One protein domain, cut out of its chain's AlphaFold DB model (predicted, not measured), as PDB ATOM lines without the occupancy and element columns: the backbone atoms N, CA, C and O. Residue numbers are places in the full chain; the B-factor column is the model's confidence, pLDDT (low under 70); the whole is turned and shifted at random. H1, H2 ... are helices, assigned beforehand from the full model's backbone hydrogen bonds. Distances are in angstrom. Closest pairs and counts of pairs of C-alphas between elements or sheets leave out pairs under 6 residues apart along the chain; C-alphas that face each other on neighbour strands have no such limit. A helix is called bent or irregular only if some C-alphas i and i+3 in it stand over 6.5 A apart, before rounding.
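This is residues 30 to 52 and 61 to 115 of the 687 residues of an uncharacterized protein of Piromyces finnis (UniProt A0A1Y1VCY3). An uneven helical hairpin of short H2 and long H3 has a kinked helix, H1, beside H2 on the side away from H3; residues 90 to 115 stick out as a long arm. The printed part has 78 residues with three named helices, H1, H2, H3, and no named strand: all helix. It is extended, radius of gyration of the C-alphas 19.4 A, and flat, 63 by 35 by 12 A.

Find C-alpha 30 at (-42.692, -9.533, 23.766); there H1, residues 30 to 50, begins, irregular with C-alphas 41 and 44 7.1 A apart. H2 is residues 62 to 76. H3, residues 82 to 113, runs 46.5 A to C-alpha 113 at (-25.381, -22.588, -35.455).

H1 and H2 are close but not clearly touching, closest C-alphas Leu 35 and Val 75, 7.5 A. The hairpin H2 and H3 touch with H3's residues 82 to 89 alone, closest C-alphas Ile 74 and Glu 82, 6.5 A, at a shallow tilt of 21 degrees, opposite ways. H1 and H3 are apart. Every O i to N i+4 pair is within hydrogen-bond range in H2 and H3, 15 of 17 in H1.

C-alphas 30 and 115, the farthest apart, are 64.4 A apart. Residues 53 to 60 are cut out, a gap of 17.7 A between C-alphas 52 and 61. Mean pLDDT of the printed part is 76.9; residues 30 to 35 are among those under 70.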
ATOM      1  N   HIS A  30     -42.295  -8.453  24.692       56.50
ATOM      2  CA  HIS A  30     -42.692  -9.533  23.766       56.50
ATOM      3  C   HIS A  30     -41.738  -9.753  22.586       56.50
ATOM      4  O   HIS A  30     -41.396 -10.902  22.283       56.50
ATOM      5  N   ASP A  31     -41.216  -8.689  21.983       55.53
ATOM      6  CA  ASP A  31     -40.325  -8.820  20.824       55.53
ATOM      7  C   ASP A  31     -38.922  -9.299  21.216       55.53
ATOM      8  O   ASP A  31     -38.290 -10.073  20.492       55.53
ATOM      9  N   ILE A  32     -38.458  -8.937  22.416       58.75
ATOM     10  CA  ILE A  32     -37.154  -9.367  22.932       58.75
ATOM     11  C   ILE A  32     -37.173 -10.859  23.281       58.75
ATOM     12  O   ILE A  32     -36.209 -11.572  22.998       58.75
ATOM     13  N   HIS A  33     -38.277 -11.382  23.822       64.62
ATOM     14  CA  HIS A  33     -38.375 -12.809  24.131       64.62
ATOM     15  C   HIS A  33     -38.387 -13.665  22.855       64.62
ATOM     16  O   HIS A  33     -37.717 -14.702  22.783       64.62
ATOM     17  N   PHE A  34     -39.066 -13.195  21.802       68.50
ATOM     18  CA  PHE A  34     -38.988 -13.810  20.479       68.50
ATOM     19  C   PHE A  34     -37.563 -13.743  19.916       68.50
ATOM     20  O   PHE A  34     -37.048 -14.760  19.445       68.50
ATOM     21  N   LEU A  35     -36.883 -12.598  20.026       65.50
ATOM     22  CA  LEU A  35     -35.502 -12.422  19.576       65.50
ATOM     23  C   LEU A  35     -34.546 -13.385  20.293       65.50
ATOM     24  O   LEU A  35     -33.794 -14.103  19.635       65.50
ATOM     25  N   ILE A  36     -34.625 -13.482  21.621       70.50
ATOM     26  CA  ILE A  36     -33.786 -14.374  22.432       70.50
ATOM     27  C   ILE A  36     -34.036 -15.839  22.060       70.50
ATOM     28  O   ILE A  36     -33.076 -16.588  21.859       70.50
ATOM     29  N   LYS A  37     -35.302 -16.245  21.892       74.75
ATOM     30  CA  LYS A  37     -35.674 -17.612  21.488       74.75
ATOM     31  C   LYS A  37     -35.185 -17.940  20.076       74.75
ATOM     32  O   LYS A  37     -34.706 -19.045  19.823       74.75
ATOM     33  N   THR A  38     -35.236 -16.967  19.169       68.38
ATOM     34  CA  THR A  38     -34.759 -17.092  17.785       68.38
ATOM     35  C   THR A  38     -33.231 -17.186  17.746       68.38
ATOM     36  O   THR A  38     -32.683 -18.100  17.134       68.38
ATOM     37  N   VAL A  39     -32.526 -16.324  18.483       73.62
ATOM     38  CA  VAL A  39     -31.061 -16.354  18.613       73.62
ATOM     39  C   VAL A  39     -30.592 -17.659  19.257       73.62
ATOM     40  O   VAL A  39     -29.642 -18.267  18.765       73.62
ATOM     41  N   HIS A  40     -31.276 -18.158  20.292       74.19
ATOM     42  CA  HIS A  40     -30.956 -19.454  20.900       74.19
ATOM     43  C   HIS A  40     -31.177 -20.620  19.938       74.19
ATOM     44  O   HIS A  40     -30.295 -21.472  19.811       74.19
ATOM     45  N   LYS A  41     -32.292 -20.624  19.195       77.56
ATOM     46  CA  LYS A  41     -32.578 -21.646  18.177       77.56
ATOM     47  C   LYS A  41     -31.492 -21.714  17.098       77.56
ATOM     48  O   LYS A  41     -31.207 -22.795  16.591       77.56
ATOM     49  N   TYR A  42     -30.849 -20.590  16.777       69.12
ATOM     50  CA  TYR A  42     -29.824 -20.519  15.727       69.12
ATOM     51  C   TYR A  42     -28.382 -20.439  16.230       69.12
ATOM     52  O   TYR A  42     -27.455 -20.499  15.420       69.12
ATOM     53  N   LYS A  43     -28.158 -20.407  17.549       78.44
ATOM     54  CA  LYS A  43     -26.820 -20.422  18.157       78.44
ATOM     55  C   LYS A  43     -26.005 -21.640  17.709       78.44
ATOM     56  O   LYS A  43     -24.818 -21.504  17.429       78.44
ATOM     57  N   GLY A  44     -26.651 -22.802  17.567       74.31
ATOM     58  CA  GLY A  44     -26.022 -24.021  17.043       74.31
ATOM     59  C   GLY A  44     -25.567 -23.884  15.587       74.31
ATOM     60  O   GLY A  44     -24.446 -24.256  15.254       74.31
ATOM     61  N   LEU A  45     -26.386 -23.257  14.737       67.75
ATOM     62  CA  LEU A  45     -26.082 -23.055  13.318       67.75
ATOM     63  C   LEU A  45     -24.955 -22.028  13.122       67.75
ATOM     64  O   LEU A  45     -24.049 -22.237  12.320       67.75
ATOM     65  N   ILE A  46     -24.950 -20.956  13.922       71.31
ATOM     66  CA  ILE A  46     -23.869 -19.957  13.944       71.31
ATOM     67  C   ILE A  46     -22.559 -20.591  14.436       71.31
ATOM     68  O   ILE A  46     -21.498 -20.344  13.857       71.31
ATOM     69  N   LYS A  47     -22.617 -21.450  15.463       74.81
ATOM     70  CA  LYS A  47     -21.448 -22.183  15.974       74.81
ATOM     71  C   LYS A  47     -20.898 -23.166  14.930       74.81
ATOM     72  O   LYS A  47     -19.686 -23.200  14.728       74.81
ATOM     73  N   ALA A  48     -21.773 -23.860  14.201       65.50
ATOM     74  CA  ALA A  48     -21.400 -24.747  13.096       65.50
ATOM     75  C   ALA A  48     -20.765 -23.991  11.910       65.50
ATOM     76  O   ALA A  48     -19.791 -24.457  11.326       65.50
ATOM     77  N   ILE A  49     -21.251 -22.786  11.578       68.25
ATOM     78  CA  ILE A  49     -20.633 -21.933  10.544       68.25
ATOM     79  C   ILE A  49     -19.235 -21.460  10.978       68.25
ATOM     80  O   ILE A  49     -18.320 -21.399  10.148       68.25
ATOM     81  N   LYS A  50     -19.058 -21.136  12.265       74.06
ATOM     82  CA  LYS A  50     -17.789 -20.643  12.825       74.06
ATOM     83  C   LYS A  50     -16.715 -21.737  12.878       74.06
ATOM     84  O   LYS A  50     -15.545 -21.461  12.608       74.06
ATOM     85  N   ASN A  51     -17.100 -22.985  13.138       70.50
ATOM     86  CA  ASN A  51     -16.177 -24.118  13.174       70.50
ATOM     87  C   ASN A  51     -15.952 -24.705  11.770       70.50
ATOM     88  O   ASN A  51     -16.610 -25.649  11.342       70.50
ATOM     89  N   LYS A  52     -14.947 -24.180  11.050       59.66
ATOM     90  CA  LYS A  52     -14.546 -24.642   9.699       59.66
ATOM     91  C   LYS A  52     -14.326 -26.164   9.570       59.66
ATOM     92  O   LYS A  52     -14.417 -26.664   8.451       59.66
ATOM     93  N   SER A  61     -29.238 -25.613   1.612       65.62
ATOM     94  CA  SER A  61     -29.552 -25.199   0.245       65.62
ATOM     95  C   SER A  61     -29.429 -23.682   0.157       65.62
ATOM     96  O   SER A  61     -29.800 -22.933   1.067       65.62
ATOM     97  N   ARG A  62     -28.896 -23.195  -0.962       68.56
ATOM     98  CA  ARG A  62     -28.731 -21.758  -1.191       68.56
ATOM     99  C   ARG A  62     -30.074 -21.018  -1.102       68.56
ATOM    100  O   ARG A  62     -30.085 -19.850  -0.721       68.56
ATOM    101  N   GLU A  63     -31.182 -21.693  -1.397       73.12
ATOM    102  CA  GLU A  63     -32.547 -21.172  -1.232       73.12
ATOM    103  C   GLU A  63     -32.959 -21.018   0.235       73.12
ATOM    104  O   GLU A  63     -33.657 -20.064   0.586       73.12
ATOM    105  N   ASP A  64     -32.486 -21.898   1.111       76.50
ATOM    106  CA  ASP A  64     -32.751 -21.784   2.541       76.50
ATOM    107  C   ASP A  64     -31.942 -20.632   3.129       76.50
ATOM    108  O   ASP A  64     -32.480 -19.831   3.890       76.50
ATOM    109  N   SER A  65     -30.692 -20.449   2.693       76.69
ATOM    110  CA  SER A  65     -29.852 -19.340   3.161       76.69
ATOM    111  C   SER A  65     -30.457 -17.949   2.892       76.69
ATOM    112  O   SER A  65     -30.364 -17.066   3.745       76.69
ATOM    113  N   SER A  66     -31.138 -17.745   1.755       72.62
ATOM    114  CA  SER A  66     -31.792 -16.466   1.435       72.62
ATOM    115  C   SER A  66     -33.090 -16.259   2.214       72.62
ATOM    116  O   SER A  66     -33.336 -15.151   2.689       72.62
ATOM    117  N   LYS A  67     -33.890 -17.315   2.412       78.75
ATOM    118  CA  LYS A  67     -35.070 -17.276   3.293       78.75
ATOM    119  C   LYS A  67     -34.679 -16.979   4.743       78.75
ATOM    120  O   LYS A  67     -35.374 -16.231   5.428       78.75
ATOM    121  N   TYR A  68     -33.555 -17.531   5.197       76.69
ATOM    122  CA  TYR A  68     -33.002 -17.272   6.523       76.69
ATOM    123  C   TYR A  68     -32.531 -15.831   6.678       76.69
ATOM    124  O   TYR A  68     -32.919 -15.164   7.634       76.69
ATOM    125  N   LEU A  69     -31.760 -15.326   5.714       79.75
ATOM    126  CA  LEU A  69     -31.289 -13.945   5.736       79.75
ATOM    127  C   LEU A  69     -32.453 -12.944   5.717       79.75
ATOM    128  O   LEU A  69     -32.409 -11.947   6.426       79.75
ATOM    129  N   TYR A  70     -33.516 -13.240   4.964       78.12
ATOM    130  CA  TYR A  70     -34.742 -12.442   4.950       78.12
ATOM    131  C   TYR A  70     -35.400 -12.356   6.334       78.12
ATOM    132  O   TYR A  70     -35.695 -11.258   6.800       78.12
ATOM    133  N   LYS A  71     -35.565 -13.494   7.028       78.12
ATOM    134  CA  LYS A  71     -36.130 -13.518   8.388       78.12
ATOM    135  C   LYS A  71     -35.263 -12.758   9.390       78.12
ATOM    136  O   LYS A  71     -35.795 -12.018  10.205       78.12
ATOM    137  N   VAL A  72     -33.942 -12.912   9.311       79.50
ATOM    138  CA  VAL A  72     -33.002 -12.191  10.183       79.50
ATOM    139  C   VAL A  72     -33.082 -10.682   9.925       79.50
ATOM    140  O   VAL A  72     -33.182  -9.911  10.871       79.50
ATOM    141  N   LEU A  73     -33.111 -10.248   8.663       78.00
ATOM    142  CA  LEU A  73     -33.189  -8.825   8.319       78.00
ATOM    143  C   LEU A  73     -34.490  -8.167   8.786       78.00
ATOM    144  O   LEU A  73     -34.436  -7.041   9.261       78.00
ATOM    145  N   ILE A  74     -35.631  -8.854   8.694       78.12
ATOM    146  CA  ILE A  74     -36.907  -8.325   9.207       78.12
ATOM    147  C   ILE A  74     -36.848  -8.118  10.719       78.12
ATOM    148  O   ILE A  74     -37.309  -7.100  11.219       78.12
ATOM    149  N   VAL A  75     -36.262  -9.077  11.432       77.19
ATOM    150  CA  VAL A  75     -36.204  -9.056  12.895       77.19
ATOM    151  C   VAL A  75     -35.234  -7.986  13.412       77.19
ATOM    152  O   VAL A  75     -35.539  -7.314  14.389       77.19
ATOM    153  N   TYR A  76     -34.081  -7.798  12.763       75.56
ATOM    154  CA  TYR A  76     -33.072  -6.825  13.206       75.56
ATOM    155  C   TYR A  76     -33.289  -5.406  12.675       75.56
ATOM    156  O   TYR A  76     -32.712  -4.462  13.211       75.56
ATOM    157  N   LEU A  77     -34.082  -5.233  11.616       80.19
ATOM    158  CA  LEU A  77     -34.331  -3.930  11.000       80.19
ATOM    159  C   LEU A  77     -35.840  -3.681  10.861       80.19
ATOM    160  O   LEU A  77     -36.321  -3.525   9.736       80.19
ATOM    161  N   PRO A  78     -36.591  -3.587  11.978       71.88
ATOM    162  CA  PRO A  78     -38.041  -3.363  11.949       71.88
ATOM    163  C   PRO A  78     -38.425  -2.045  11.253       71.88
ATOM    164  O   PRO A  78     -39.508  -1.921  10.690       71.88
ATOM    165  N   VAL A  79     -37.503  -1.076  11.211       67.56
ATOM    166  CA  VAL A  79     -37.663   0.205  10.500       67.56
ATOM    167  C   VAL A  79     -37.712   0.019   8.976       67.56
ATOM    168  O   VAL A  79     -38.306   0.826   8.255       67.56
ATOM    169  N   ILE A  80     -37.109  -1.047   8.441       71.12
ATOM    170  CA  ILE A  80     -37.140  -1.316   7.006       71.12
ATOM    171  C   ILE A  80     -38.456  -2.012   6.682       71.12
ATOM    172  O   ILE A  80     -38.638  -3.193   6.963       71.12
ATOM    173  N   LYS A  81     -39.360  -1.275   6.021       77.50
ATOM    174  CA  LYS A  81     -40.638  -1.792   5.512       77.50
ATOM    175  C   LYS A  81     -40.422  -3.163   4.865       77.50
ATOM    176  O   LYS A  81     -39.707  -3.265   3.868       77.50
ATOM    177  N   GLU A  82     -41.085  -4.191   5.391       76.25
ATOM    178  CA  GLU A  82     -40.975  -5.595   4.958       76.25
ATOM    179  C   GLU A  82     -41.058  -5.755   3.428       76.25
ATOM    180  O   GLU A  82     -40.344  -6.559   2.821       76.25
ATOM    181  N   ARG A  83     -41.880  -4.912   2.786       72.94
ATOM    182  CA  ARG A  83     -42.039  -4.835   1.327       72.94
ATOM    183  C   ARG A  83     -40.722  -4.571   0.586       72.94
ATOM    184  O   ARG A  83     -40.500  -5.175  -0.457       72.94
ATOM    185  N   LEU A  84     -39.838  -3.720   1.109       76.75
ATOM    186  CA  LEU A  84     -38.561  -3.384   0.466       76.75
ATOM    187  C   LEU A  84     -37.590  -4.564   0.489       76.75
ATOM    188  O   LEU A  84     -36.999  -4.901  -0.535       76.75
ATOM    189  N   VAL A  85     -37.472  -5.234   1.639       78.62
ATOM    190  CA  VAL A  85     -36.607  -6.416   1.769       78.62
ATOM    191  C   VAL A  85     -37.143  -7.548   0.889       78.62
ATOM    192  O   VAL A  85     -36.376  -8.205   0.185       78.62
ATOM    193  N   LYS A  86     -38.468  -7.739   0.855       76.50
ATOM    194  CA  LYS A  86     -39.114  -8.771   0.033       76.50
ATOM    195  C   LYS A  86     -38.879  -8.520  -1.456       76.50
ATOM    196  O   LYS A  86     -38.504  -9.443  -2.179       76.50
ATOM    197  N   ASN A  87     -39.020  -7.271  -1.896       79.06
ATOM    198  CA  ASN A  87     -38.779  -6.883  -3.282       79.06
ATOM    199  C   ASN A  87     -37.322  -7.100  -3.693       79.06
ATOM    200  O   ASN A  87     -37.095  -7.635  -4.772       79.06
ATOM    201  N   TYR A  88     -36.349  -6.806  -2.825       82.12
ATOM    202  CA  TYR A  88     -34.930  -7.021  -3.125       82.12
ATOM    203  C   TYR A  88     -34.603  -8.490  -3.445       82.12
ATOM    204  O   TYR A  88     -33.935  -8.791  -4.439       82.12
ATOM    205  N   PHE A  89     -35.093  -9.434  -2.634       79.81
ATOM    206  CA  PHE A  89     -34.841 -10.858  -2.878       79.81
ATOM    207  C   PHE A  89     -35.617 -11.387  -4.090       79.81
ATOM    208  O   PHE A  89     -35.052 -12.144  -4.883       79.81
ATOM    209  N   ILE A  90     -36.866 -10.948  -4.281       79.88
ATOM    210  CA  ILE A  90     -37.679 -11.316  -5.450       79.88
ATOM    211  C   ILE A  90     -37.045 -10.790  -6.742       79.88
ATOM    212  O   ILE A  90     -36.971 -11.515  -7.731       79.88
ATOM    213  N   GLU A  91     -36.573  -9.546  -6.752       82.31
ATOM    214  CA  GLU A  91     -35.940  -8.922  -7.910       82.31
ATOM    215  C   GLU A  91     -34.635  -9.629  -8.274       82.31
ATOM    216  O   GLU A  91     -34.435 -10.006  -9.428       82.31
ATOM    217  N   LYS A  92     -33.799  -9.947  -7.279       79.12
ATOM    218  CA  LYS A  92     -32.577 -10.733  -7.491       79.12
ATOM    219  C   LYS A  92     -32.872 -12.123  -8.065       79.12
ATOM    220  O   LYS A  92     -32.139 -12.607  -8.930       79.12
ATOM    221  N   GLU A  93     -33.951 -12.768  -7.625       80.38
ATOM    222  CA  GLU A  93     -34.379 -14.059  -8.170       80.38
ATOM    223  C   GLU A  93     -34.922 -13.932  -9.605       80.38
ATOM    224  O   GLU A  93     -34.591 -14.755 -10.463       80.38
ATOM    225  N   LYS A  94     -35.689 -12.873  -9.901       84.00
ATOM    226  CA  LYS A  94     -36.177 -12.553 -11.253       84.00
ATOM    227  C   LYS A  94     -35.025 -12.298 -12.223       84.00
ATOM    228  O   LYS A  94     -34.987 -12.931 -13.278       84.00
ATOM    229  N   VAL A  95     -34.051 -11.462 -11.854       81.12
ATOM    230  CA  VAL A  95     -32.849 -11.191 -12.666       81.12
ATOM    231  C   VAL A  95     -32.105 -12.490 -12.969       81.12
ATOM    232  O   VAL A  95     -31.723 -12.741 -14.110       81.12
ATOM    233  N   ARG A  96     -31.976 -13.385 -11.985       78.69
ATOM    234  CA  ARG A  96     -31.333 -14.687 -12.184       78.69
ATOM    235  C   ARG A  96     -32.105 -15.598 -13.140       78.69
ATOM    236  O   ARG A  96     -31.487 -16.305 -13.936       78.69
ATOM    237  N   LYS A  97     -33.441 -15.604 -13.076       88.31
ATOM    238  CA  LYS A  97     -34.293 -16.350 -14.022       88.31
ATOM    239  C   LYS A  97     -34.142 -15.804 -15.443       88.31
ATOM    240  O   LYS A  97     -33.994 -16.598 -16.369       88.31
ATOM    241  N   ILE A  98     -34.086 -14.480 -15.603       86.94
ATOM    242  CA  ILE A  98     -33.830 -13.821 -16.893       86.94
ATOM    243  C   ILE A  98     -32.442 -14.196 -17.423       86.94
ATOM    244  O   ILE A  98     -32.338 -14.660 -18.552       86.94
ATOM    245  N   GLN A  99     -31.391 -14.112 -16.603       90.19
ATOM    246  CA  GLN A  99     -30.033 -14.511 -17.000       90.19
ATOM    247  C   GLN A  99     -29.955 -15.985 -17.419       90.19
ATOM    248  O   GLN A  99     -29.346 -16.300 -18.438       90.19
ATOM    249  N   LYS A 100     -30.611 -16.899 -16.685       92.31
ATOM    250  CA  LYS A 100     -30.711 -18.314 -17.084       92.31
ATOM    251  C   LYS A 100     -31.443 -18.480 -18.418       92.31
ATOM    252  O   LYS A 100     -31.032 -19.312 -19.219       92.31
ATOM    253  N   LYS A 101     -32.504 -17.706 -18.665       92.69
ATOM    254  CA  LYS A 101     -33.246 -17.735 -19.934       92.69
ATOM    255  C   LYS A 101     -32.380 -17.241 -21.096       92.69
ATOM    256  O   LYS A 101     -32.258 -17.957 -22.079       92.69
ATOM    257  N   VAL A 102     -31.711 -16.099 -20.938       91.25
ATOM    258  CA  VAL A 102     -30.780 -15.545 -21.937       91.25
ATOM    259  C   VAL A 102     -29.633 -16.516 -22.215       91.25
ATOM    260  O   VAL A 102     -29.278 -16.720 -23.369       91.25
ATOM    261  N   LYS A 103     -29.082 -17.166 -21.180       93.56
ATOM    262  CA  LYS A 103     -28.043 -18.188 -21.354       93.56
ATOM    263  C   LYS A 103     -28.545 -19.362 -22.197       93.56
ATOM    264  O   LYS A 103     -27.890 -19.708 -23.168       93.56
ATOM    265  N   ARG A 104     -29.726 -19.909 -21.889       90.00
ATOM    266  CA  ARG A 104     -30.330 -20.991 -22.685       90.00
ATOM    267  C   ARG A 104     -30.658 -20.563 -24.110       90.00
ATOM    268  O   ARG A 104     -30.539 -21.368 -25.017       90.00
ATOM    269  N   GLU A 105     -31.099 -19.325 -24.326       89.81
ATOM    270  CA  GLU A 105     -31.349 -18.808 -25.677       89.81
ATOM    271  C   GLU A 105     -30.051 -18.665 -26.473       89.81
ATOM    272  O   GLU A 105     -30.025 -19.030 -27.643       89.81
ATOM    273  N   LYS A 106     -28.962 -18.205 -25.844       90.62
ATOM    274  CA  LYS A 106     -27.630 -18.203 -26.462       90.62
ATOM    275  C   LYS A 106     -27.155 -19.622 -26.765       90.62
ATOM    276  O   LYS A 106     -26.726 -19.867 -27.879       90.62
ATOM    277  N   GLU A 107     -27.292 -20.555 -25.824       82.50
ATOM    278  CA  GLU A 107     -26.954 -21.970 -26.034       82.50
ATOM    279  C   GLU A 107     -27.792 -22.597 -27.156       82.50
ATOM    280  O   GLU A 107     -27.240 -23.311 -27.977       82.50
ATOM    281  N   LYS A 108     -29.090 -22.282 -27.259       90.12
ATOM    282  CA  LYS A 108     -29.940 -22.721 -28.380       90.12
ATOM    283  C   LYS A 108     -29.515 -22.111 -29.710       90.12
ATOM    284  O   LYS A 108     -29.530 -22.803 -30.714       90.12
ATOM    285  N   LYS A 109     -29.139 -20.830 -29.734       89.12
ATOM    286  CA  LYS A 109     -28.609 -20.191 -30.947       89.12
ATOM    287  C   LYS A 109     -27.288 -20.822 -31.369       89.12
ATOM    288  O   LYS A 109     -27.126 -21.087 -32.547       89.12
ATOM    289  N   LEU A 110     -26.397 -21.103 -30.418       81.69
ATOM    290  CA  LEU A 110     -25.139 -21.804 -30.674       81.69
ATOM    291  C   LEU A 110     -25.395 -23.237 -31.157       81.69
ATOM    292  O   LEU A 110     -24.801 -23.639 -32.139       81.69
ATOM    293  N   ALA A 111     -26.318 -23.978 -30.540       78.44
ATOM    294  CA  ALA A 111     -26.691 -25.321 -30.990       78.44
ATOM    295  C   ALA A 111     -27.365 -25.317 -32.373       78.44
ATOM    296  O   ALA A 111     -27.173 -26.230 -33.154       78.44
ATOM    297  N   ASN A 112     -28.128 -24.282 -32.722       79.12
ATOM    298  CA  ASN A 112     -28.636 -24.151 -34.088       79.12
ATOM    299  C   ASN A 112     -27.530 -23.759 -35.082       79.12
ATOM    300  O   ASN A 112     -27.660 -24.051 -36.262       79.12
ATOM    301  N   PHE A 113     -26.482 -23.069 -34.620       80.94
ATOM    302  CA  PHE A 113     -25.381 -22.588 -35.455       80.94
ATOM    303  C   PHE A 113     -24.334 -23.674 -35.725       80.94
ATOM    304  O   PHE A 113     -23.856 -23.795 -36.841       80.94
ATOM    305  N   PHE A 114     -24.009 -24.489 -34.720       80.06
ATOM    306  CA  PHE A 114     -23.029 -25.577 -34.814       80.06
ATOM    307  C   PHE A 114     -23.657 -26.939 -35.156       80.06
ATOM    308  O   PHE A 114     -22.974 -27.958 -35.103       80.06
ATOM    309  N   GLY A 115     -24.957 -26.970 -35.471       79.62
ATOM    310  CA  GLY A 115     -25.730 -28.210 -35.501       79.62
ATOM    311  C   GLY A 115     -25.940 -28.779 -34.095       79.62
ATOM    312  O   GLY A 115     -25.367 -28.310 -33.105       79.62
TER     313      GLY A 115